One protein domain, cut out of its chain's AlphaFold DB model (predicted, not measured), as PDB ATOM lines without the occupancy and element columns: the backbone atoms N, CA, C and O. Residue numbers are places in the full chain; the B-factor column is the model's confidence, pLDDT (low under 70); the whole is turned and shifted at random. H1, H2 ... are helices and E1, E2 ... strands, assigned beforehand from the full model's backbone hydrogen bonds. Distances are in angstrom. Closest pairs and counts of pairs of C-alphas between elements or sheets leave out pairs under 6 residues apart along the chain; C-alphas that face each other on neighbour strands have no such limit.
ATOM      1  N   ARG A  43     238.226 208.940 224.115       91.75
ATOM      2  CA  ARG A  43     236.976 209.268 224.820       91.75
ATOM      3  C   ARG A  43     237.080 209.134 226.339       91.75
ATOM      4  O   ARG A  43     236.414 209.899 227.036       91.75
ATOM      5  N   ARG A  44     237.840 208.166 226.862       91.06
ATOM      6  CA  ARG A  44     238.072 208.015 228.310       91.06
ATOM      7  C   ARG A  44     238.908 209.181 228.830       91.06
ATOM      8  O   ARG A  44     238.467 209.827 229.779       91.06
ATOM      9  N   GLN A  45     239.983 209.536 228.131       91.81
ATOM     10  CA  GLN A  45     240.841 210.668 228.478       91.81
ATOM     11  C   GLN A  45     240.063 211.990 228.516       91.81
ATOM     12  O   GLN A  45     240.151 212.742 229.486       91.81
ATOM     13  N   ILE A  46     239.240 212.250 227.493       94.12
ATOM     14  CA  ILE A  46     238.400 213.454 227.424       94.12
ATOM     15  C   ILE A  46     237.409 213.499 228.594       94.12
ATOM     16  O   ILE A  46     237.223 214.550 229.203       94.12
ATOM     17  N   ARG A  47     236.775 212.369 228.935       94.69
ATOM     18  CA  ARG A  47     235.824 212.302 230.058       94.69
ATOM     19  C   ARG A  47     236.508 212.515 231.407       94.69
ATOM     20  O   ARG A  47     235.957 213.240 232.234       94.69
ATOM     21  N   LEU A  48     237.681 211.913 231.616       95.56
ATOM     22  CA  LEU A  48     238.483 212.106 232.824       95.56
ATOM     23  C   LEU A  48     238.869 213.581 232.978       95.56
ATOM     24  O   LEU A  48     238.593 214.181 234.017       95.56
ATOM     25  N   GLY A  49     239.422 214.177 231.917       95.81
ATOM     26  CA  GLY A  49     239.789 215.592 231.887       95.81
ATOM     27  C   GLY A  49     238.605 216.509 232.183       95.81
ATOM     28  O   GLY A  49     238.698 217.352 233.067       95.81
ATOM     29  N   ALA A  50     237.463 216.296 231.522       96.19
ATOM     30  CA  ALA A  50     236.261 217.103 231.735       96.19
ATOM     31  C   ALA A  50     235.708 216.995 233.167       96.19
ATOM     32  O   ALA A  50     235.244 217.987 233.725       96.19
ATOM     33  N   MET A  51     235.759 215.809 233.783       96.81
ATOM     34  CA  MET A  51     235.322 215.626 235.171       96.81
ATOM     35  C   MET A  51     236.230 216.377 236.152       96.81
ATOM     36  O   MET A  51     235.733 217.049 237.061       96.81
ATOM     37  N   VAL A  52     237.552 216.259 235.988       96.75
ATOM     38  CA  VAL A  52     238.516 216.943 236.860       96.75
ATOM     39  C   VAL A  52     238.435 218.457 236.660       96.75
ATOM     40  O   VAL A  52     238.381 219.185 237.648       96.75
ATOM     41  N   ASP A  53     238.320 218.929 235.419       96.75
ATOM     42  CA  ASP A  53     238.150 220.352 235.106       96.75
ATOM     43  C   ASP A  53     236.863 220.932 235.713       96.75
ATOM     44  O   ASP A  53     236.905 221.977 236.365       96.75
ATOM     45  N   ALA A  54     235.733 220.225 235.605       97.06
ATOM     46  CA  ALA A  54     234.483 220.633 236.245       97.06
ATOM     47  C   ALA A  54     234.615 220.710 237.778       97.06
ATOM     48  O   ALA A  54     234.143 221.667 238.401       97.06
ATOM     49  N   SER A  55     235.298 219.733 238.385       96.81
ATOM     50  CA  SER A  55     235.544 219.689 239.832       96.81
ATOM     51  C   SER A  55     236.424 220.858 240.288       96.81
ATOM     52  O   SER A  55     236.070 221.571 241.228       96.81
ATOM     53  N   LEU A  56     237.541 221.097 239.593       96.62
ATOM     54  CA  LEU A  56     238.476 222.188 239.880       96.62
ATOM     55  C   LEU A  56     237.852 223.563 239.629       96.62
ATOM     56  O   LEU A  56     238.062 224.485 240.416       96.62
ATOM     57  N   SER A  57     237.045 223.705 238.578       97.06
ATOM     58  CA  SER A  57     236.322 224.943 238.275       97.06
ATOM     59  C   SER A  57     235.330 225.300 239.378       97.06
ATOM     60  O   SER A  57     235.275 226.459 239.803       97.06
ATOM     61  N   LEU A  58     234.591 224.313 239.898       96.62
ATOM     62  CA  LEU A  58     233.703 224.506 241.045       96.62
ATOM     63  C   LEU A  58     234.497 224.897 242.296       96.62
ATOM     64  O   LEU A  58     234.144 225.878 242.954       96.62
ATOM     65  N   MET A  59     235.594 224.192 242.596       96.94
ATOM     66  CA  MET A  59     236.479 224.540 243.714       96.94
ATOM     67  C   MET A  59     237.003 225.971 243.593       96.94
ATOM     68  O   MET A  59     236.918 226.739 244.547       96.94
ATOM     69  N   ALA A  60     237.484 226.371 242.417       96.44
ATOM     70  CA  ALA A  60     237.999 227.712 242.177       96.44
ATOM     71  C   ALA A  60     236.921 228.790 242.310       96.44
ATOM     72  O   ALA A  60     237.198 229.881 242.812       96.44
ATOM     73  N   MET A  61     235.695 228.513 241.870       95.56
ATOM     74  CA  MET A  61     234.575 229.442 242.014       95.56
ATOM     75  C   MET A  61     234.216 229.662 243.487       95.56
ATOM     76  O   MET A  61     234.069 230.807 243.915       95.56
ATOM     77  N   GLU A  62     234.142 228.588 244.268       94.94
ATOM     78  CA  GLU A  62     233.798 228.654 245.688       94.94
ATOM     79  C   GLU A  62     234.931 229.250 246.537       94.94
ATOM     80  O   GLU A  62     234.691 230.127 247.366       94.94
ATOM     81  N   LEU A  63     236.187 228.870 246.283       95.50
ATOM     82  CA  LEU A  63     237.347 229.418 246.994       95.50
ATOM     83  C   LEU A  63     237.568 230.904 246.692       95.50
ATOM     84  O   LEU A  63     237.961 231.656 247.578       95.50
ATOM     85  N   ARG A  64     237.236 231.380 245.484       94.38
ATOM     86  CA  ARG A  64     237.242 232.825 245.186       94.38
ATOM     87  C   ARG A  64     236.221 233.604 246.010       94.38
ATOM     88  O   ARG A  64     236.413 234.803 246.197       94.38
ATOM     89  N   ARG A  65     235.145 232.957 246.465       92.50
ATOM     90  CA  ARG A  65     234.111 233.556 247.322       92.50
ATOM     91  C   ARG A  65     234.441 233.439 248.804       92.50
ATOM     92  O   ARG A  65     233.908 234.223 249.582       92.50
ATOM     93  N   ALA A  66     235.322 232.517 249.191       94.06
ATOM     94  CA  ALA A  66     235.758 232.356 250.572       94.06
ATOM     95  C   ALA A  66     236.200 233.696 251.180       94.06
ATOM     96  O   ALA A  66     236.819 234.527 250.506       94.06
ATOM     97  N   GLY A  67     235.847 233.924 252.443       92.25
ATOM     98  CA  GLY A  67     236.131 235.177 253.139       92.25
ATOM     99  C   GLY A  67     235.176 236.325 252.840       92.25
ATOM    100  O   GLY A  67     235.296 237.363 253.487       92.25
ATOM    101  N   TYR A  68     234.228 236.177 251.911       91.62
ATOM    102  CA  TYR A  68     233.219 237.211 251.690       91.62
ATOM    103  C   TYR A  68     232.325 237.364 252.926       91.62
ATOM    104  O   TYR A  68     231.838 236.372 253.472       91.62
ATOM    105  N   TRP A  69     232.097 238.607 253.346       88.44
ATOM    106  CA  TRP A  69     231.222 238.951 254.459       88.44
ATOM    107  C   TRP A  69     230.557 240.299 254.193       88.44
ATOM    108  O   TRP A  69     231.243 241.281 253.914       88.44
ATOM    109  N   ASP A  70     229.230 240.323 254.268       81.81
ATOM    110  CA  ASP A  70     228.417 241.518 254.068       81.81
ATOM    111  C   ASP A  70     228.086 242.137 255.436       81.81
ATOM    112  O   ASP A  70     227.117 241.765 256.102       81.81
ATOM    113  N   SER A  71     228.967 243.007 255.936       70.44
ATOM    114  CA  SER A  71     228.799 243.611 257.260       70.44
ATOM    115  C   SER A  71     227.918 244.866 257.191       70.44
ATOM    116  O   SER A  71     228.420 245.966 256.963       70.44
ATOM    117  N   ASP A  72     226.624 244.735 257.488       59.97
ATOM    118  CA  ASP A  72     225.721 245.886 257.700       59.97
ATOM    119  C   ASP A  72     225.951 246.603 259.058       59.97
ATOM    120  O   ASP A  72     225.244 247.555 259.390       59.97
ATOM    121  N   GLY A  73     226.909 246.175 259.895       48.84
ATOM    122  CA  GLY A  73     227.068 246.734 261.241       48.84
ATOM    123  C   GLY A  73     228.394 246.430 261.939       48.84
ATOM    124  O   GLY A  73     228.643 245.301 262.351       48.84
ATOM    125  N   GLY A  74     229.176 247.491 262.167       55.81
ATOM    126  CA  GLY A  74     230.252 247.571 263.162       55.81
ATOM    127  C   GLY A  74     231.592 246.936 262.775       55.81
ATOM    128  O   GLY A  74     231.659 245.996 261.993       55.81
ATOM    129  N   ALA A  75     232.674 247.449 263.373       54.28
ATOM    130  CA  ALA A  75     234.049 246.949 263.257       54.28
ATOM    131  C   ALA A  75     234.230 245.564 263.928       54.28
ATOM    132  O   ALA A  75     234.989 245.414 264.885       54.28
ATOM    133  N   GLY A  76     233.475 244.563 263.477       62.78
ATOM    134  CA  GLY A  76     233.587 243.175 263.910       62.78
ATOM    135  C   GLY A  76     234.646 242.405 263.119       62.78
ATOM    136  O   GLY A  76     234.970 242.739 261.980       62.78
ATOM    137  N   THR A  77     235.180 241.344 263.721       81.62
ATOM    138  CA  THR A  77     236.077 240.397 263.047       81.62
ATOM    139  C   THR A  77     235.271 239.514 262.094       81.62
ATOM    140  O   THR A  77     234.343 238.840 262.532       81.62
ATOM    141  N   ASN A  78     235.649 239.480 260.812       86.00
ATOM    142  CA  ASN A  78     235.024 238.626 259.799       86.00
ATOM    143  C   ASN A  78     235.074 237.136 260.213       86.00
ATOM    144  O   ASN A  78     236.172 236.565 260.242       86.00
ATOM    145  N   PRO A  79     233.930 236.473 260.483       87.81
ATOM    146  CA  PRO A  79     233.908 235.066 260.897       87.81
ATOM    147  C   PRO A  79     234.331 234.104 259.775       87.81
ATOM    148  O   PRO A  79     234.765 232.987 260.048       87.81
ATOM    149  N   TYR A  80     234.246 234.546 258.519       91.25
ATOM    150  CA  TYR A  80     234.618 233.793 257.323       91.25
ATOM    151  C   TYR A  80     236.038 234.103 256.844       91.25
ATOM    152  O   TYR A  80     236.513 233.494 255.889       91.25
ATOM    153  N   GLY A  81     236.740 235.031 257.503       90.44
ATOM    154  CA  GLY A  81     238.047 235.549 257.086       90.44
ATOM    155  C   GLY A  81     239.209 234.560 257.205       90.44
ATOM    156  O   GLY A  81     240.362 234.988 257.174       90.44
ATOM    157  N   ARG A  82     238.931 233.262 257.376       92.25
ATOM    158  CA  ARG A  82     239.931 232.202 257.502       92.25
ATOM    159  C   ARG A  82     239.556 230.976 256.682       92.25
ATOM    160  O   ARG A  82     238.396 230.567 256.646       92.25
ATOM    161  N   ILE A  83     240.570 230.375 256.076       94.50
ATOM    162  CA  ILE A  83     240.517 229.067 255.432       94.50
ATOM    163  C   ILE A  83     241.413 228.131 256.236       94.50
ATOM    164  O   ILE A  83     242.551 228.479 256.540       94.50
ATOM    165  N   TYR A  84     240.908 226.947 256.563       95.12
ATOM    166  CA  TYR A  84     241.657 225.935 257.298       95.12
ATOM    167  C   TYR A  84     241.985 224.767 256.378       95.12
ATOM    168  O   TYR A  84     241.077 224.142 255.834       95.12
ATOM    169  N   ILE A  85     243.266 224.460 256.222       95.50
ATOM    170  CA  ILE A  85     243.751 223.254 255.549       95.50
ATOM    171  C   ILE A  85     244.126 222.255 256.643       95.50
ATOM    172  O   ILE A  85     244.926 222.582 257.514       95.50
ATOM    173  N   GLU A  86     243.551 221.055 256.623       94.19
ATOM    174  CA  GLU A  86     243.940 220.000 257.572       94.19
ATOM    175  C   GLU A  86     245.397 219.562 257.320       94.19
ATOM    176  O   GLU A  86     245.841 219.579 256.172       94.19
ATOM    177  N   GLN A  87     246.132 219.103 258.341       90.69
ATOM    178  CA  GLN A  87     247.568 218.755 258.239       90.69
ATOM    179  C   GLN A  87     247.909 217.798 257.092       90.69
ATOM    180  O   GLN A  87     248.990 217.870 256.513       90.69
ATOM    181  N   SER A  88     246.986 216.895 256.750       89.69
ATOM    182  CA  SER A  88     247.165 215.957 255.637       89.69
ATOM    183  C   SER A  88     247.179 216.648 254.264       89.69
ATOM    184  O   SER A  88     247.755 216.127 253.306       89.69
ATOM    185  N   GLY A  89     246.562 217.828 254.163       93.31
ATOM    186  CA  GLY A  89     246.332 218.577 252.931       93.31
ATOM    187  C   GLY A  89     245.157 218.051 252.105       93.31
ATOM    188  O   GLY A  89     244.844 218.633 251.073       93.31
ATOM    189  N   HIS A  90     244.491 216.974 252.534       95.00
ATOM    190  CA  HIS A  90     243.414 216.319 251.778       95.00
ATOM    191  C   HIS A  90     242.030 216.903 252.042       95.00
ATOM    192  O   HIS A  90     241.064 216.485 251.405       95.00
ATOM    193  N   CYS A  91     241.918 217.832 252.991       96.31
ATOM    194  CA  CYS A  91     240.683 218.536 253.268       96.31
ATOM    195  C   CYS A  91     240.935 220.011 253.568       96.31
ATOM    196  O   CYS A  91     241.912 220.368 254.227       96.31
ATOM    197  N   LEU A  92     240.028 220.851 253.083       96.50
ATOM    198  CA  LEU A  92     240.051 222.295 253.265       96.50
ATOM    199  C   LEU A  92     238.659 222.769 253.672       96.50
ATOM    200  O   LEU A  92     237.669 222.396 253.042       96.50
ATOM    201  N   ARG A  93     238.590 223.613 254.702       96.06
ATOM    202  CA  ARG A  93     237.369 224.237 255.227       96.06
ATOM    203  C   ARG A  93     237.401 225.740 254.997       96.06
ATOM    204  O   ARG A  93     238.405 226.393 255.270       96.06
ATOM    205  N   TYR A  94     236.298 226.289 254.513       95.81
ATOM    206  CA  TYR A  94     236.151 227.708 254.208       95.81
ATOM    207  C   TYR A  94     234.706 228.151 254.423       95.81
ATOM    208  O   TYR A  94     233.793 227.330 254.477       95.81
ATOM    209  N   GLY A  95     234.480 229.451 254.531       94.69
ATOM    210  CA  GLY A  95     233.132 229.992 254.605       94.69
ATOM    211  C   GLY A  95     233.006 231.307 253.863       94.69
ATOM    212  O   GLY A  95     234.008 231.917 253.477       94.69
ATOM    213  N   TYR A  96     231.766 231.717 253.650       93.38
ATOM    214  CA  TYR A  96     231.402 233.016 253.107       93.38
ATOM    215  C   TYR A  96     229.936 233.321 253.427       93.38
ATOM    216  O   TYR A  96     229.127 232.410 253.606       93.38
ATOM    217  N   ASP A  97     229.583 234.602 253.465       89.50
ATOM    218  CA  ASP A  97     228.196 235.032 253.639       89.50
ATOM    219  C   ASP A  97     227.417 235.083 252.314       89.50
ATOM    220  O   ASP A  97     227.979 235.091 251.211       89.50
ATOM    221  N   THR A  98     226.094 235.128 252.424       84.81
ATOM    222  CA  THR A  98     225.188 235.305 251.291       84.81
ATOM    223  C   THR A  98     225.330 236.734 250.732       84.81
ATOM    224  O   THR A  98     225.365 237.682 251.513       84.81
ATOM    225  N   PRO A  99     225.408 236.941 249.402       79.06
ATOM    226  CA  PRO A  99     225.468 238.287 248.821       79.06
ATOM    227  C   PRO A  99     224.227 239.156 249.148       79.06
ATOM    228  O   PRO A  99     223.135 238.597 249.266       79.06
ATOM    229  N   PRO A 100     224.343 240.502 249.167       71.25
ATOM    230  CA  PRO A 100     223.321 241.460 249.634       71.25
ATOM    231  C   PRO A 100     221.953 241.386 248.939       71.25
ATOM    232  O   PRO A 100     220.957 241.871 249.464       71.25
ATOM    233  N   ASN A 101     221.879 240.758 247.763       76.31
ATOM    234  CA  ASN A 101     220.656 240.626 246.963       76.31
ATOM    235  C   ASN A 101     220.053 239.216 247.002       76.31
ATOM    236  O   ASN A 101     219.238 238.859 246.150       76.31
ATOM    237  N   GLN A 102     220.483 238.386 247.950       74.50
ATOM    238  CA  GLN A 102     219.943 237.052 248.166       74.50
ATOM    239  C   GLN A 102     219.326 236.945 249.567       74.50
ATOM    240  O   GLN A 102     219.738 237.668 250.477       74.50
ATOM    241  N   PRO A 103     218.326 236.064 249.762       74.75
ATOM    242  CA  PRO A 103     217.707 235.869 251.067       74.75
ATOM    243  C   PRO A 103     218.764 235.591 252.143       74.75
ATOM    244  O   PRO A 103     219.598 234.699 251.986       74.75
ATOM    245  N   LYS A 104     218.726 236.352 253.247       70.12
ATOM    246  CA  LYS A 104     219.580 236.087 254.410       70.12
ATOM    247  C   LYS A 104     219.166 234.733 255.002       70.12
ATOM    248  O   LYS A 104     218.033 234.565 255.440       70.12
ATOM    249  N   GLY A 105     220.090 233.776 254.995       65.69
ATOM    250  CA  GLY A 105     219.841 232.382 255.368       65.69
ATOM    251  C   GLY A 105     220.415 231.430 254.321       65.69
ATOM    252  O   GLY A 105     220.286 231.665 253.125       65.69
ATOM    253  N   GLY A 106     221.105 230.382 254.762       74.44
ATOM    254  CA  GLY A 106     221.763 229.432 253.868       74.44
ATOM    255  C   GLY A 106     222.994 228.791 254.494       74.44
ATOM    256  O   GLY A 106     223.423 229.166 255.588       74.44
ATOM    257  N   GLN A 107     223.558 227.820 253.780       83.25
ATOM    258  CA  GLN A 107     224.849 227.230 254.114       83.25
ATOM    259  C   GLN A 107     225.928 228.296 253.909       83.25
ATOM    260  O   GLN A 107     226.009 228.900 252.841       83.25
ATOM    261  N   ARG A 108     226.728 228.546 254.942       90.50
ATOM    262  CA  ARG A 108     227.797 229.563 254.938       90.50
ATOM    263  C   ARG A 108     229.178 228.959 255.122       90.50
ATOM    264  O   ARG A 108     230.187 229.658 255.086       90.50
ATOM    265  N   TYR A 109     229.206 227.655 255.346       93.81
ATOM    266  CA  TYR A 109     230.373 226.913 255.737       93.81
ATOM    267  C   TYR A 109     230.504 225.692 254.853       93.81
ATOM    268  O   TYR A 109     229.541 224.969 254.615       93.81
ATOM    269  N   PHE A 110     231.699 225.474 254.337       95.88
ATOM    270  CA  PHE A 110     231.927 224.521 253.273       95.88
ATOM    271  C   PHE A 110     233.236 223.785 253.490       95.88
ATOM    272  O   PHE A 110     234.159 224.271 254.153       95.88
ATOM    273  N   ALA A 111     233.327 222.588 252.931       96.88
ATOM    274  CA  ALA A 111     234.578 221.854 252.897       96.88
ATOM    275  C   ALA A 111     234.741 221.099 251.585       96.88
ATOM    276  O   ALA A 111     233.759 220.655 250.997       96.88
ATOM    277  N   PHE A 112     235.986 220.920 251.160       97.88
ATOM    278  CA  PHE A 112     236.355 219.949 250.136       97.88
ATOM    279  C   PHE A 112     237.192 218.858 250.772       97.88
ATOM    280  O   PHE A 112     238.027 219.168 251.619       97.88
ATOM    281  N   ARG A 113     237.008 217.604 250.352       97.00
ATOM    282  CA  ARG A 113     237.889 216.508 250.762       97.00
ATOM    283  C   ARG A 113     238.117 215.483 249.663       97.00
ATOM    284  O   ARG A 113     237.274 215.313 248.783       97.00
ATOM    285  N   LEU A 114     239.207 214.737 249.801       97.06
ATOM    286  CA  LEU A 114     239.373 213.425 249.185       97.06
ATOM    287  C   LEU A 114     238.882 212.345 250.150       97.06
ATOM    288  O   LEU A 114     239.351 212.253 251.284       97.06
ATOM    289  N   LYS A 115     237.939 211.522 249.695       95.44
ATOM    290  CA  LYS A 115     237.451 210.351 250.427       95.44
ATOM    291  C   LYS A 115     237.835 209.095 249.664       95.44
ATOM    292  O   LYS A 115     237.496 208.975 248.493       95.44
ATOM    293  N   LEU A 116     238.487 208.156 250.339       93.50
ATOM    294  CA  LEU A 116     238.708 206.813 249.818       93.50
ATOM    295  C   LEU A 116     237.541 205.914 250.235       93.50
ATOM    296  O   LEU A 116     237.017 206.046 251.346       93.50
ATOM    297  N   ASP A 117     237.102 205.042 249.330       90.69
ATOM    298  CA  ASP A 117     236.222 203.924 249.669       90.69
ATOM    299  C   ASP A 117     237.018 202.714 250.200       90.69
ATOM    300  O   ASP A 117     238.250 202.736 250.273       90.69
ATOM    301  N   ASP A 118     236.310 201.644 250.566       90.19
ATOM    302  CA  ASP A 118     236.920 200.413 251.089       90.19
ATOM    303  C   ASP A 118     237.873 199.747 250.080       90.19
ATOM    304  O   ASP A 118     238.805 199.045 250.465       90.19
ATOM    305  N   ALA A 119     237.676 200.007 248.784       89.00
ATOM    306  CA  ALA A 119     238.514 199.528 247.690       89.00
ATOM    307  C   ALA A 119     239.645 200.510 247.322       89.00
ATOM    308  O   ALA A 119     240.263 200.355 246.270       89.00
ATOM    309  N   GLN A 120     239.920 201.512 248.167       89.06
ATOM    310  CA  GLN A 120     240.922 202.562 247.942       89.06
ATOM    311  C   GLN A 120     240.673 203.418 246.690       89.06
ATOM    312  O   GLN A 120     241.588 204.046 246.163       89.06
ATOM    313  N   ARG A 121     239.426 203.502 246.219       91.44
ATOM    314  CA  ARG A 121     239.046 204.401 245.129       91.44
ATOM    315  C   ARG A 121     238.694 205.763 245.709       91.44
ATOM    316  O   ARG A 121     237.710 205.911 246.441       91.44
ATOM    317  N   GLY A 122     239.517 206.757 245.399       94.88
ATOM    318  CA  GLY A 122     239.310 208.121 245.853       94.88
ATOM    319  C   GLY A 122     238.242 208.867 245.055       94.88
ATOM    320  O   GLY A 122     238.120 208.717 243.838       94.88
ATOM    321  N   ARG A 123     237.482 209.707 245.758       95.81
ATOM    322  CA  ARG A 123     236.514 210.654 245.197       95.81
ATOM    323  C   ARG A 123     236.641 212.026 245.854       95.81
ATOM    324  O   ARG A 123     236.847 212.130 247.065       95.81
ATOM    325  N   LEU A 124     236.502 213.074 245.049       97.25
ATOM    326  CA  LEU A 124     236.361 214.451 245.505       97.25
ATOM    327  C   LEU A 124     234.944 214.660 246.017       97.25
ATOM    328  O   LEU A 124     233.975 214.355 245.319       97.25
ATOM    329  N   GLN A 125     234.832 215.216 247.215       97.69
ATOM    330  CA  GLN A 125     233.549 215.537 247.815       97.69
ATOM    331  C   GLN A 125     233.510 216.976 248.309       97.69
ATOM    332  O   GLN A 125     234.540 217.554 248.675       97.69
ATOM    333  N   ARG A 126     232.299 217.523 248.370       97.25
ATOM    334  CA  ARG A 126     231.995 218.814 248.980       97.25
ATOM    335  C   ARG A 126     231.036 218.624 250.144       97.25
ATOM    336  O   ARG A 126     230.077 217.876 250.031       97.25
ATOM    337  N   LEU A 127     231.260 219.349 251.227       96.31
ATOM    338  CA  LEU A 127     230.286 219.521 252.295       96.31
ATOM    339  C   LEU A 127     229.809 220.964 252.319       96.31
ATOM    340  O   LEU A 127     230.579 221.887 252.051       96.31
ATOM    341  N   SER A 128     228.554 221.142 252.702       93.81
ATOM    342  CA  SER A 128     227.945 222.435 252.981       93.81
ATOM    343  C   SER A 128     227.180 222.381 254.303       93.81
ATOM    344  O   SER A 128     226.418 221.446 254.550       93.81
ATOM    345  N   ALA A 129     227.390 223.381 255.149       91.69
ATOM    346  CA  ALA A 129     226.887 223.489 256.508       91.69
ATOM    347  C   ALA A 129     226.470 224.932 256.827       91.69
ATOM    348  O   ALA A 129     226.935 225.907 256.229       91.69
ATOM    349  N   ASP A 130     225.574 225.059 257.790       86.81
ATOM    350  CA  ASP A 130     225.057 226.302 258.361       86.81
ATOM    351  C   ASP A 130     225.724 226.667 259.702       86.81
ATOM    352  O   ASP A 130     225.703 227.830 260.106       86.81
ATOM    353  N   GLU A 131     226.403 225.714 260.347       84.12
ATOM    354  CA  GLU A 131     227.099 225.893 261.627       84.12
ATOM    355  C   GLU A 131     228.620 226.099 261.492       84.12
ATOM    356  O   GLU A 131     229.299 225.384 260.755       84.12
ATOM    357  N   ALA A 132     229.186 227.009 262.299       77.19
ATOM    358  CA  ALA A 132     230.607 227.397 262.278       77.19
ATOM    359  C   ALA A 132     231.589 226.308 262.757       77.19
ATOM    360  O   ALA A 132     232.804 226.460 262.629       77.19
ATOM    361  N   GLY A 133     231.073 225.219 263.333       81.31
ATOM    362  CA  GLY A 133     231.850 224.139 263.948       81.31
ATOM    363  C   GLY A 133     232.093 222.918 263.058       81.31
ATOM    364  O   GLY A 133     232.557 221.896 263.563       81.31
ATOM    365  N   TRP A 134     231.758 222.980 261.766       88.88
ATOM    366  CA  TRP A 134     231.910 221.841 260.863       88.88
ATOM    367  C   TRP A 134     233.376 221.415 260.680       88.88
ATOM    368  O   TRP A 134     234.328 222.205 260.747       88.88
ATOM    369  N   LYS A 135     233.537 220.118 260.430       90.62
ATOM    370  CA  LYS A 135     234.821 219.429 260.355       90.62
ATOM    371  C   LYS A 135     234.898 218.543 259.116       90.62
ATOM    372  O   LYS A 135     233.881 218.142 258.551       90.62
ATOM    373  N   CYS A 136     236.121 218.214 258.722       92.12
ATOM    374  CA  CYS A 136     236.420 217.335 257.593       92.12
ATOM    375  C   CYS A 136     236.026 215.863 257.820       92.12
ATOM    376  O   CYS A 136     235.835 215.113 256.858       92.12
ATOM    377  N   ASP A 137     235.863 215.462 259.081       91.19
ATOM    378  CA  ASP A 137     235.443 214.131 259.529       91.19
ATOM    379  C   ASP A 137     233.918 214.001 259.709       91.19
ATOM    380  O   ASP A 137     233.434 212.989 260.214       91.19
ATOM    381  N   ALA A 138     233.141 215.004 259.281       91.94
ATOM    382  CA  ALA A 138     231.686 214.940 259.321       91.94
ATOM    383  C   ALA A 138     231.150 213.694 258.593       91.94
ATOM    384  O   ALA A 138     231.722 213.252 257.589       91.94
ATOM    385  N   ALA A 139     230.020 213.172 259.085       92.44
ATOM    386  CA  ALA A 139     229.382 211.960 258.574       92.44
ATOM    387  C   ALA A 139     229.195 211.992 257.049       92.44
ATOM    388  O   ALA A 139     228.756 213.002 256.498       92.44
ATOM    389  N   ASP A 140     229.470 210.864 256.386       91.94
ATOM    390  CA  ASP A 140     229.513 210.758 254.920       91.94
ATOM    391  C   ASP A 140     228.205 211.195 254.229       91.94
ATOM    392  O   ASP A 140     228.258 211.725 253.128       91.94
ATOM    393  N   ALA A 141     227.049 211.078 254.893       92.69
ATOM    394  CA  ALA A 141     225.750 211.519 254.367       92.69
ATOM    395  C   ALA A 141     225.617 213.045 254.167       92.69
ATOM    396  O   ALA A 141     224.670 213.492 253.527       92.69
ATOM    397  N   LYS A 142     226.529 213.851 254.730       92.81
ATOM    398  CA  LYS A 142     226.567 215.316 254.552       92.81
ATOM    399  C   LYS A 142     227.419 215.763 253.356       92.81
ATOM    400  O   LYS A 142     227.585 216.965 253.153       92.81
ATOM    401  N   TRP A 143     228.020 214.818 252.638       96.12
ATOM    402  CA  TRP A 143     228.964 215.091 251.562       96.12
ATOM    403  C   TRP A 143     228.352 214.770 250.203       96.12
ATOM    404  O   TRP A 143     227.870 213.661 249.981       96.12
ATOM    405  N   ASP A 144     228.459 215.721 249.285       96.12
ATOM    406  CA  ASP A 144     228.099 215.568 247.881       96.12
ATOM    407  C   ASP A 144     229.335 215.171 247.067       96.12
ATOM    408  O   ASP A 144     230.408 215.766 247.216       96.12
ATOM    409  N   ASP A 145     229.193 214.199 246.170       96.38
ATOM    410  CA  ASP A 145     230.271 213.787 245.270       96.38
ATOM    411  C   ASP A 145     230.445 214.789 244.116       96.38
ATOM    412  O   ASP A 145     229.505 215.091 243.379       96.38
ATOM    413  N   LEU A 146     231.676 215.273 243.924       96.44
ATOM    414  CA  LEU A 146     232.068 216.109 242.779       96.44
ATOM    415  C   LEU A 146     232.658 215.284 241.632       96.44
ATOM    416  O   LEU A 146     232.578 215.675 240.471       96.44
ATOM    417  N   SER A 147     233.237 214.129 241.957       96.06
ATOM    418  CA  SER A 147     233.813 213.187 240.997       96.06
ATOM    419  C   SER A 147     233.073 211.857 241.027       96.06
ATOM    420  O   SER A 147     232.612 211.429 242.085       96.06
ATOM    421  N   LYS A 148     233.048 211.149 239.896       93.69
ATOM    422  CA  LYS A 148     232.443 209.819 239.783       93.69
ATOM    423  C   LYS A 148     233.524 208.755 239.555       93.69
ATOM    424  O   LYS A 148     234.162 208.802 238.502       93.69
ATOM    425  N   PRO A 149     233.665 207.760 240.453       91.62
ATOM    426  CA  PRO A 149     234.623 206.662 240.291       91.62
ATOM    427  C   PRO A 149     234.460 205.853 238.999       91.62
ATOM    428  O   PRO A 149     235.413 205.221 238.569       91.62
ATOM    429  N   ASP A 150     233.286 205.882 238.358       90.94
ATOM    430  CA  ASP A 150     233.049 205.221 237.064       90.94
ATOM    431  C   ASP A 150     233.697 205.955 235.877       90.94
ATOM    432  O   ASP A 150     233.862 205.383 234.798       90.94
ATOM    433  N   ILE A 151     234.030 207.239 236.049       92.62
ATOM    434  CA  ILE A 151     234.731 208.056 235.050       92.62
ATOM    435  C   ILE A 151     236.227 208.090 235.359       92.62
ATOM    436  O   ILE A 151     237.040 207.942 234.448       92.62
ATOM    437  N   GLY A 152     236.582 208.287 236.628       93.75
ATOM    438  CA  GLY A 152     237.961 208.391 237.082       93.75
ATOM    439  C   GLY A 152     238.078 208.264 238.592       93.75
ATOM    440  O   GLY A 152     237.200 208.709 239.332       93.75
ATOM    441  N   ILE A 153     239.175 207.663 239.032       95.94
ATOM    442  CA  ILE A 153     239.532 207.486 240.436       95.94
ATOM    443  C   ILE A 153     240.538 208.574 240.801       95.94
ATOM    444  O   ILE A 153     241.493 208.808 240.066       95.94
ATOM    445  N   ILE A 154     240.308 209.259 241.918       96.88
ATOM    446  CA  ILE A 154     241.167 210.348 242.385       96.88
ATOM    447  C   ILE A 154     242.253 209.764 243.284       96.88
ATOM    448  O   ILE A 154     241.953 209.228 244.348       96.88
ATOM    449  N   ASP A 155     243.505 209.893 242.876       95.38
ATOM    450  CA  ASP A 155     244.662 209.368 243.604       95.38
ATOM    451  C   ASP A 155     245.125 210.326 244.690       95.38
ATOM    452  O   ASP A 155     245.552 209.930 245.773       95.38
ATOM    453  N   THR A 156     245.093 211.621 244.389       96.12
ATOM    454  CA  THR A 156     245.593 212.657 245.287       96.12
ATOM    455  C   THR A 156     244.768 213.919 245.128       96.12
ATOM    456  O   THR A 156     244.411 214.316 244.025       96.12
ATOM    457  N   LEU A 157     244.493 214.554 246.262       97.31
ATOM    458  CA  LEU A 157     244.042 215.932 246.374       97.31
ATOM    459  C   LEU A 157     244.913 216.574 247.440       97.31
ATOM    460  O   LEU A 157     244.923 216.091 248.574       97.31
ATOM    461  N   ARG A 158     245.626 217.642 247.110       97.12
ATOM    462  CA  ARG A 158     246.433 218.365 248.088       97.12
ATOM    463  C   ARG A 158     246.187 219.857 247.969       97.12
ATOM    464  O   ARG A 158     246.396 220.451 246.917       97.12
ATOM    465  N   PHE A 159     245.771 220.448 249.080       96.62
ATOM    466  CA  PHE A 159     245.706 221.886 249.267       96.62
ATOM    467  C   PHE A 159     246.992 222.371 249.927       96.62
ATOM    468  O   PHE A 159     247.483 221.765 250.882       96.62
ATOM    469  N   THR A 160     247.531 223.472 249.423       94.75
ATOM    470  CA  THR A 160     248.729 224.123 249.955       94.75
ATOM    471  C   THR A 160     248.514 225.626 250.031       94.75
ATOM    472  O   THR A 160     247.804 226.214 249.214       94.75
ATOM    473  N   GLU A 161     249.111 226.253 251.040       90.81
ATOM    474  CA  GLU A 161     249.148 227.707 251.140       90.81
ATOM    475  C   GLU A 161     250.129 228.266 250.099       90.81
ATOM    476  O   GLU A 161     251.305 227.898 250.101       90.81
ATOM    477  N   ASP A 162     249.667 229.186 249.248       87.25
ATOM    478  CA  ASP A 162     250.529 229.967 248.360       87.25
ATOM    479  C   ASP A 162     250.658 231.395 248.907       87.25
ATOM    480  O   ASP A 162     249.818 232.277 248.691       87.25
ATOM    481  N   ARG A 163     251.735 231.608 249.670       70.56
ATOM    482  CA  ARG A 163     251.997 232.860 250.398       70.56
ATOM    483  C   ARG A 163     252.319 234.047 249.496       70.56
ATOM    484  O   ARG A 163     252.354 235.171 249.989       70.56
ATOM    485  N   SER A 164     252.607 233.812 248.218       70.19
ATOM    486  CA  SER A 164     253.099 234.858 247.324       70.19
ATOM    487  C   SER A 164     251.988 235.727 246.724       70.19
ATOM    488  O   SER A 164     252.231 236.906 246.477       70.19
ATOM    489  N   ASP A 165     250.769 235.190 246.567       72.06
ATOM    490  CA  ASP A 165     249.690 235.855 245.812       72.06
ATOM    491  C   ASP A 165     248.291 235.730 246.451       72.06
ATOM    492  O   ASP A 165     247.271 235.744 245.763       72.06
ATOM    493  N   HIS A 166     248.210 235.575 247.782       84.62
ATOM    494  CA  HIS A 166     246.941 235.298 248.481       84.62
ATOM    495  C   HIS A 166     246.136 234.199 247.770       84.62
ATOM    496  O   HIS A 166     244.956 234.369 247.445       84.62
ATOM    497  N   ALA A 167     246.805 233.089 247.478       92.12
ATOM    498  CA  ALA A 167     246.266 232.017 246.667       92.12
ATOM    499  C   ALA A 167     246.352 230.675 247.400       92.12
ATOM    500  O   ALA A 167     247.009 230.530 248.435       92.12
ATOM    501  N   ILE A 168     245.643 229.684 246.868       94.25
ATOM    502  CA  ILE A 168     245.705 228.302 247.342       94.25
ATOM    503  C   ILE A 168     246.162 227.425 246.192       94.25
ATOM    504  O   ILE A 168     245.505 227.373 245.150       94.25
ATOM    505  N   GLY A 169     247.269 226.721 246.408       95.06
ATOM    506  CA  GLY A 169     247.727 225.678 245.508       95.06
ATOM    507  C   GLY A 169     246.842 224.447 245.655       95.06
ATOM    508  O   GLY A 169     246.626 223.961 246.769       95.06
ATOM    509  N   VAL A 170     246.335 223.946 244.535       96.12
ATOM    510  CA  VAL A 170     245.540 222.721 244.449       96.12
ATOM    511  C   VAL A 170     246.233 221.765 243.493       96.12
ATOM    512  O   VAL A 170     246.446 222.080 242.323       96.12
ATOM    513  N   GLU A 171     246.570 220.591 244.007       97.06
ATOM    514  CA  GLU A 171     247.091 219.464 243.244       97.06
ATOM    515  C   GLU A 171     246.041 218.356 243.223       97.06
ATOM    516  O   GLU A 171     245.535 217.959 244.276       97.06
ATOM    517  N   VAL A 172     245.710 217.872 242.028       97.12
ATOM    518  CA  VAL A 172     244.804 216.743 241.813       97.12
ATOM    519  C   VAL A 172     245.454 215.765 240.852       97.12
ATOM    520  O   VAL A 172     245.734 216.119 239.710       97.12
ATOM    521  N   ALA A 173     245.613 214.525 241.303       96.75
ATOM    522  CA  ALA A 173     245.986 213.404 240.454       96.75
ATOM    523  C   ALA A 173     244.820 212.418 240.368       96.75
ATOM    524  O   ALA A 173     244.151 212.155 241.371       96.75
ATOM    525  N   ALA A 174     244.562 211.896 239.175       96.69
ATOM    526  CA  ALA A 174     243.498 210.941 238.920       96.69
ATOM    527  C   ALA A 174     243.871 209.980 237.790       96.69
ATOM    528  O   ALA A 174     244.631 210.336 236.886       96.69
ATOM    529  N   HIS A 175     243.260 208.801 237.785       94.94
ATOM    530  CA  HIS A 175     243.417 207.824 236.715       94.94
ATOM    531  C   HIS A 175     242.083 207.221 236.270       94.94
ATOM    532  O   HIS A 175     241.064 207.295 236.963       94.94
ATOM    533  N   THR A 176     242.071 206.625 235.080       93.88
ATOM    534  CA  THR A 176     240.896 205.909 234.570       93.88
ATOM    535  C   THR A 176     240.640 204.611 235.341       93.88
ATOM    536  O   THR A 176     241.599 203.926 235.689       93.88
ATOM    537  N   PRO A 177     239.376 204.192 235.530       86.75
ATOM    538  CA  PRO A 177     239.048 202.964 236.250       86.75
ATOM    539  C   PRO A 177     239.626 201.703 235.584       86.75
ATOM    540  O   PRO A 177     239.855 201.690 234.368       86.75
ATOM    541  N   PRO A 178     239.798 200.606 236.345       76.19
ATOM    542  CA  PRO A 178     240.269 199.334 235.805       76.19
ATOM    543  C   PRO A 178     239.335 198.808 234.699       76.19
ATOM    544  O   PRO A 178     238.113 198.903 234.803       76.19
ATOM    545  N   GLY A 179     239.908 198.239 233.631       72.62
ATOM    546  CA  GLY A 179     239.161 197.795 232.438       72.62
ATOM    547  C   GLY A 179     239.682 198.352 231.103       72.62
ATOM    548  O   GLY A 179     238.963 198.385 230.098       72.62
ATOM    549  N   GLY A 180     240.920 198.839 231.075       70.06
ATOM    550  CA  GLY A 180     241.674 199.175 229.870       70.06
ATOM    551  C   GLY A 180     243.081 199.645 230.216       70.06
ATOM    552  O   GLY A 180     243.566 199.373 231.310       70.06
ATOM    553  N   GLU A 181     243.715 200.330 229.272       76.81
ATOM    554  CA  GLU A 181     245.002 200.995 229.482       76.81
ATOM    555  C   GLU A 181     244.842 202.107 230.531       76.81
ATOM    556  O   GLU A 181     243.860 202.849 230.497       76.81
ATOM    557  N   GLU A 182     245.758 202.159 231.499       82.50
ATOM    558  CA  GLU A 182     245.720 203.116 232.605       82.50
ATOM    559  C   GLU A 182     246.127 204.502 232.094       82.50
ATOM    560  O   GLU A 182     247.290 204.742 231.769       82.50
ATOM    561  N   GLU A 183     245.173 205.425 232.022       88.12
ATOM    562  CA  GLU A 183     245.444 206.827 231.709       88.12
ATOM    563  C   GLU A 183     245.487 207.633 233.005       88.12
ATOM    564  O   GLU A 183     244.591 207.511 233.841       88.12
ATOM    565  N   LYS A 184     246.520 208.468 233.157       92.88
ATOM    566  CA  LYS A 184     246.733 209.322 234.333       92.88
ATOM    567  C   LYS A 184     246.644 210.790 233.959       92.88
ATOM    568  O   LYS A 184     247.077 211.199 232.883       92.88
ATOM    569  N   LEU A 185     246.128 211.578 234.887       94.00
ATOM    570  CA  LEU A 185     246.035 213.023 234.814       94.00
ATOM    571  C   LEU A 185     246.565 213.600 236.125       94.00
ATOM    572  O   LEU A 185     246.117 213.200 237.193       94.00
ATOM    573  N   ASP A 186     247.493 214.545 236.033       96.19
ATOM    574  CA  ASP A 186     248.020 215.300 237.169       96.19
ATOM    575  C   ASP A 186     247.898 216.789 236.840       96.19
ATOM    576  O   ASP A 186     248.399 217.256 235.812       96.19
ATOM    577  N   ILE A 187     247.161 217.517 237.674       95.50
ATOM    578  CA  ILE A 187     246.924 218.948 237.528       95.50
ATOM    579  C   ILE A 187     247.354 219.643 238.808       95.50
ATOM    580  O   ILE A 187     246.851 219.364 239.895       95.50
ATOM    581  N   ARG A 188     248.216 220.644 238.640       95.75
ATOM    582  CA  ARG A 188     248.606 221.588 239.684       95.75
ATOM    583  C   ARG A 188     248.200 222.982 239.257       95.75
ATOM    584  O   ARG A 188     248.567 223.434 238.175       95.75
ATOM    585  N   THR A 189     247.434 223.660 240.096       93.88
ATOM    586  CA  THR A 189     246.935 225.008 239.819       93.88
ATOM    587  C   THR A 189     246.951 225.859 241.080       93.88
ATOM    588  O   THR A 189     246.935 225.327 242.187       93.88
ATOM    589  N   SER A 190     246.981 227.179 240.921       94.44
ATOM    590  CA  SER A 190     246.874 228.132 242.026       94.44
ATOM    591  C   SER A 190     245.596 228.951 241.869       94.44
ATOM    592  O   SER A 190     245.275 229.447 240.785       94.44
ATOM    593  N   ILE A 191     244.820 229.053 242.945       94.56
ATOM    594  CA  ILE A 191     243.526 229.734 242.971       94.56
ATOM    595  C   ILE A 191     243.674 231.015 243.785       94.56
ATOM    596  O   ILE A 191     243.714 230.969 245.013       94.56
ATOM    597  N   ALA A 192     243.701 232.160 243.104       93.50
ATOM    598  CA  ALA A 192     243.713 233.471 243.750       93.50
ATOM    599  C   ALA A 192     242.429 233.717 244.564       93.50
ATOM    600  O   ALA A 192     241.311 233.563 244.050       93.50
ATOM    601  N   LEU A 193     242.579 234.143 245.820       93.00
ATOM    602  CA  LEU A 193     241.478 234.394 246.750       93.00
ATOM    603  C   LEU A 193     241.074 235.875 246.719       93.00
ATOM    604  O   LEU A 193     241.831 236.754 247.128       93.00
ATOM    605  N   ARG A 194     239.846 236.177 246.276       91.50
ATOM    606  CA  ARG A 194     239.415 237.575 246.071       91.50
ATOM    607  C   ARG A 194     239.261 238.357 247.372       91.50
ATOM    608  O   ARG A 194     239.668 239.512 247.429       91.50
ATOM    609  N   ASN A 195     238.707 237.732 248.410       89.81
ATOM    610  CA  ASN A 195     238.438 238.400 249.690       89.81
ATOM    611  C   ASN A 195     239.592 238.271 250.695       89.81
ATOM    612  O   ASN A 195     239.419 238.610 251.861       89.81
ATOM    613  N   ARG A 196     240.751 237.753 250.251       89.88
ATOM    614  CA  ARG A 196     241.983 237.601 251.043       89.88
ATOM    615  C   ARG A 196     241.777 237.029 252.462       89.88
ATOM    616  O   ARG A 196     242.295 237.607 253.419       89.88
ATOM    617  N   PRO A 197     241.035 235.919 252.641       91.25
ATOM    618  CA  PRO A 197     241.004 235.251 253.935       91.25
ATOM    619  C   PRO A 197     242.409 234.745 254.293       91.25
ATOM    620  O   PRO A 197     243.191 234.373 253.416       91.25
ATOM    621  N   ALA A 198     242.730 234.712 255.584       91.06
ATOM    622  CA  ALA A 198     243.972 234.113 256.059       91.06
ATOM    623  C   ALA A 198     243.911 232.588 255.894       91.06
ATOM    624  O   ALA A 198     242.908 231.964 256.245       91.06
ATOM    625  N   VAL A 199     244.972 231.982 255.369       92.44
ATOM    626  CA  VAL A 199     245.072 230.526 255.221       92.44
ATOM    627  C   VAL A 199     245.855 229.980 256.412       92.44
ATOM    628  O   VAL A 199     246.962 230.428 256.691       92.44
ATOM    629  N   GLU A 200     245.279 229.026 257.136       90.62
ATOM    630  CA  GLU A 200     245.911 228.358 258.273       90.62
ATOM    631  C   GLU A 200     245.980 226.852 258.009       90.62
ATOM    632  O   GLU A 200     244.986 226.237 257.621       90.62
ATOM    633  N   VAL A 201     247.135 226.241 258.271       88.88
ATOM    634  CA  VAL A 201     247.268 224.779 258.312       88.88
ATOM    635  C   VAL A 201     247.044 224.328 259.754       88.88
ATOM    636  O   VAL A 201     247.686 224.861 260.662       88.88
ATOM    637  N   ARG A 202     246.120 223.392 259.978       82.44
ATOM    638  CA  ARG A 202     245.764 222.884 261.310       82.44
ATOM    639  C   ARG A 202     245.764 221.378 261.374       82.44
ATOM    640  O   ARG A 202     245.318 220.754 260.391       82.44
TER     641      ARG A 202
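This is residues 43 to 202 of the 202 residues of an uncharacterized protein of Chromobacterium sphagni (UniProt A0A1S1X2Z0). One long helix, H1, lies in the groove between two twisted sheets that stand as a wedge, partly face to face: the long strands E6, E7 and E8 make one wall, and the six strands E5, E4, E3, E2, E1 and E9 make the other. E6 is the strand of the smaller sheet that runs close to the larger one, where the wedge closes. The printed part has 160 residues, with one named helix and then nine named strands, E1 to E9; the larger sheet has the order E5 E4 E3 E2 E1 E9 and is mixed, the smaller the order E6 E7 E8 and is antiparallel. The class is mixed, helices and strands, and the whole is compact, with a radius of gyration of the C-alphas of 16.5 A and spans of 60 by 36 by 31 A.

H1, residues 43 to 65, has 18 of 19 O i to N i+4 pairs within hydrogen-bond range. E1, residues 82 to 85, E2, residues 91 to 95, E3, residues 109 to 116, E4, residues 122 to 129, and E5, residues 143 to 145, form a meander, each strand the antiparallel neighbour of the one before. Within hydrogen-bond range are N 84 and O 93 at 2.9 A across E1 and E2, N 110 and O 94 at 2.8 A across E2 and E3, N 129 and O 109 at 2.7 A across E3 and E4, and N 144 and O 126 at 2.8 A across E4 and E5. H1 is on this sheet at a height over the sheet of 11.7 A; the closest C-alphas of H1 and E2 are Leu 63 and Tyr 94, 7.5 A apart. E6, residues 153 to 162, E7, residues 167 to 175, and E8, residues 184 to 192, form a second meander, with N 160 and O 169 at 2.8 A and N 170 and O 189 at 2.8 A. H1 is on this sheet too, at a height of 9.1 A, along the strands at 21 degrees to E7 on the local plane; the closest C-alphas of H1 and E8 are Ala 60 and Ile 191, 5.9 A apart. The two sheets form a sandwich, two sheets face to face, with best planes 43 degrees apart; the closest C-alphas of E4 and E6 are Gly 122 and Ile 154, 4.5 A apart. E9, residues 198 to 201, is parallel to E1, with N 83 and O 198 at 2.8 A.

H1 begins at C-alpha 43 (236.976, 209.268, 224.820) and is 33.2 A long. E3 measures 22.6 A and E4 22.5 A. E6 begins at C-alpha 153 (239.532, 207.486, 240.436) and measures 26.3 A, E7 26.3 A and E8 26.1 A. E9 ends at C-alpha 201 (247.268, 224.779, 258.312).

The C-alphas farthest apart, Gly 74 and Gly 180, are 59.8 A apart. The printed part has no cut. The links H1 to E1, E2 to E3 and E4 to E5 are long. The mean pLDDT of the printed part is 89.8; residues 72 to 76 and residue 105 are under 70.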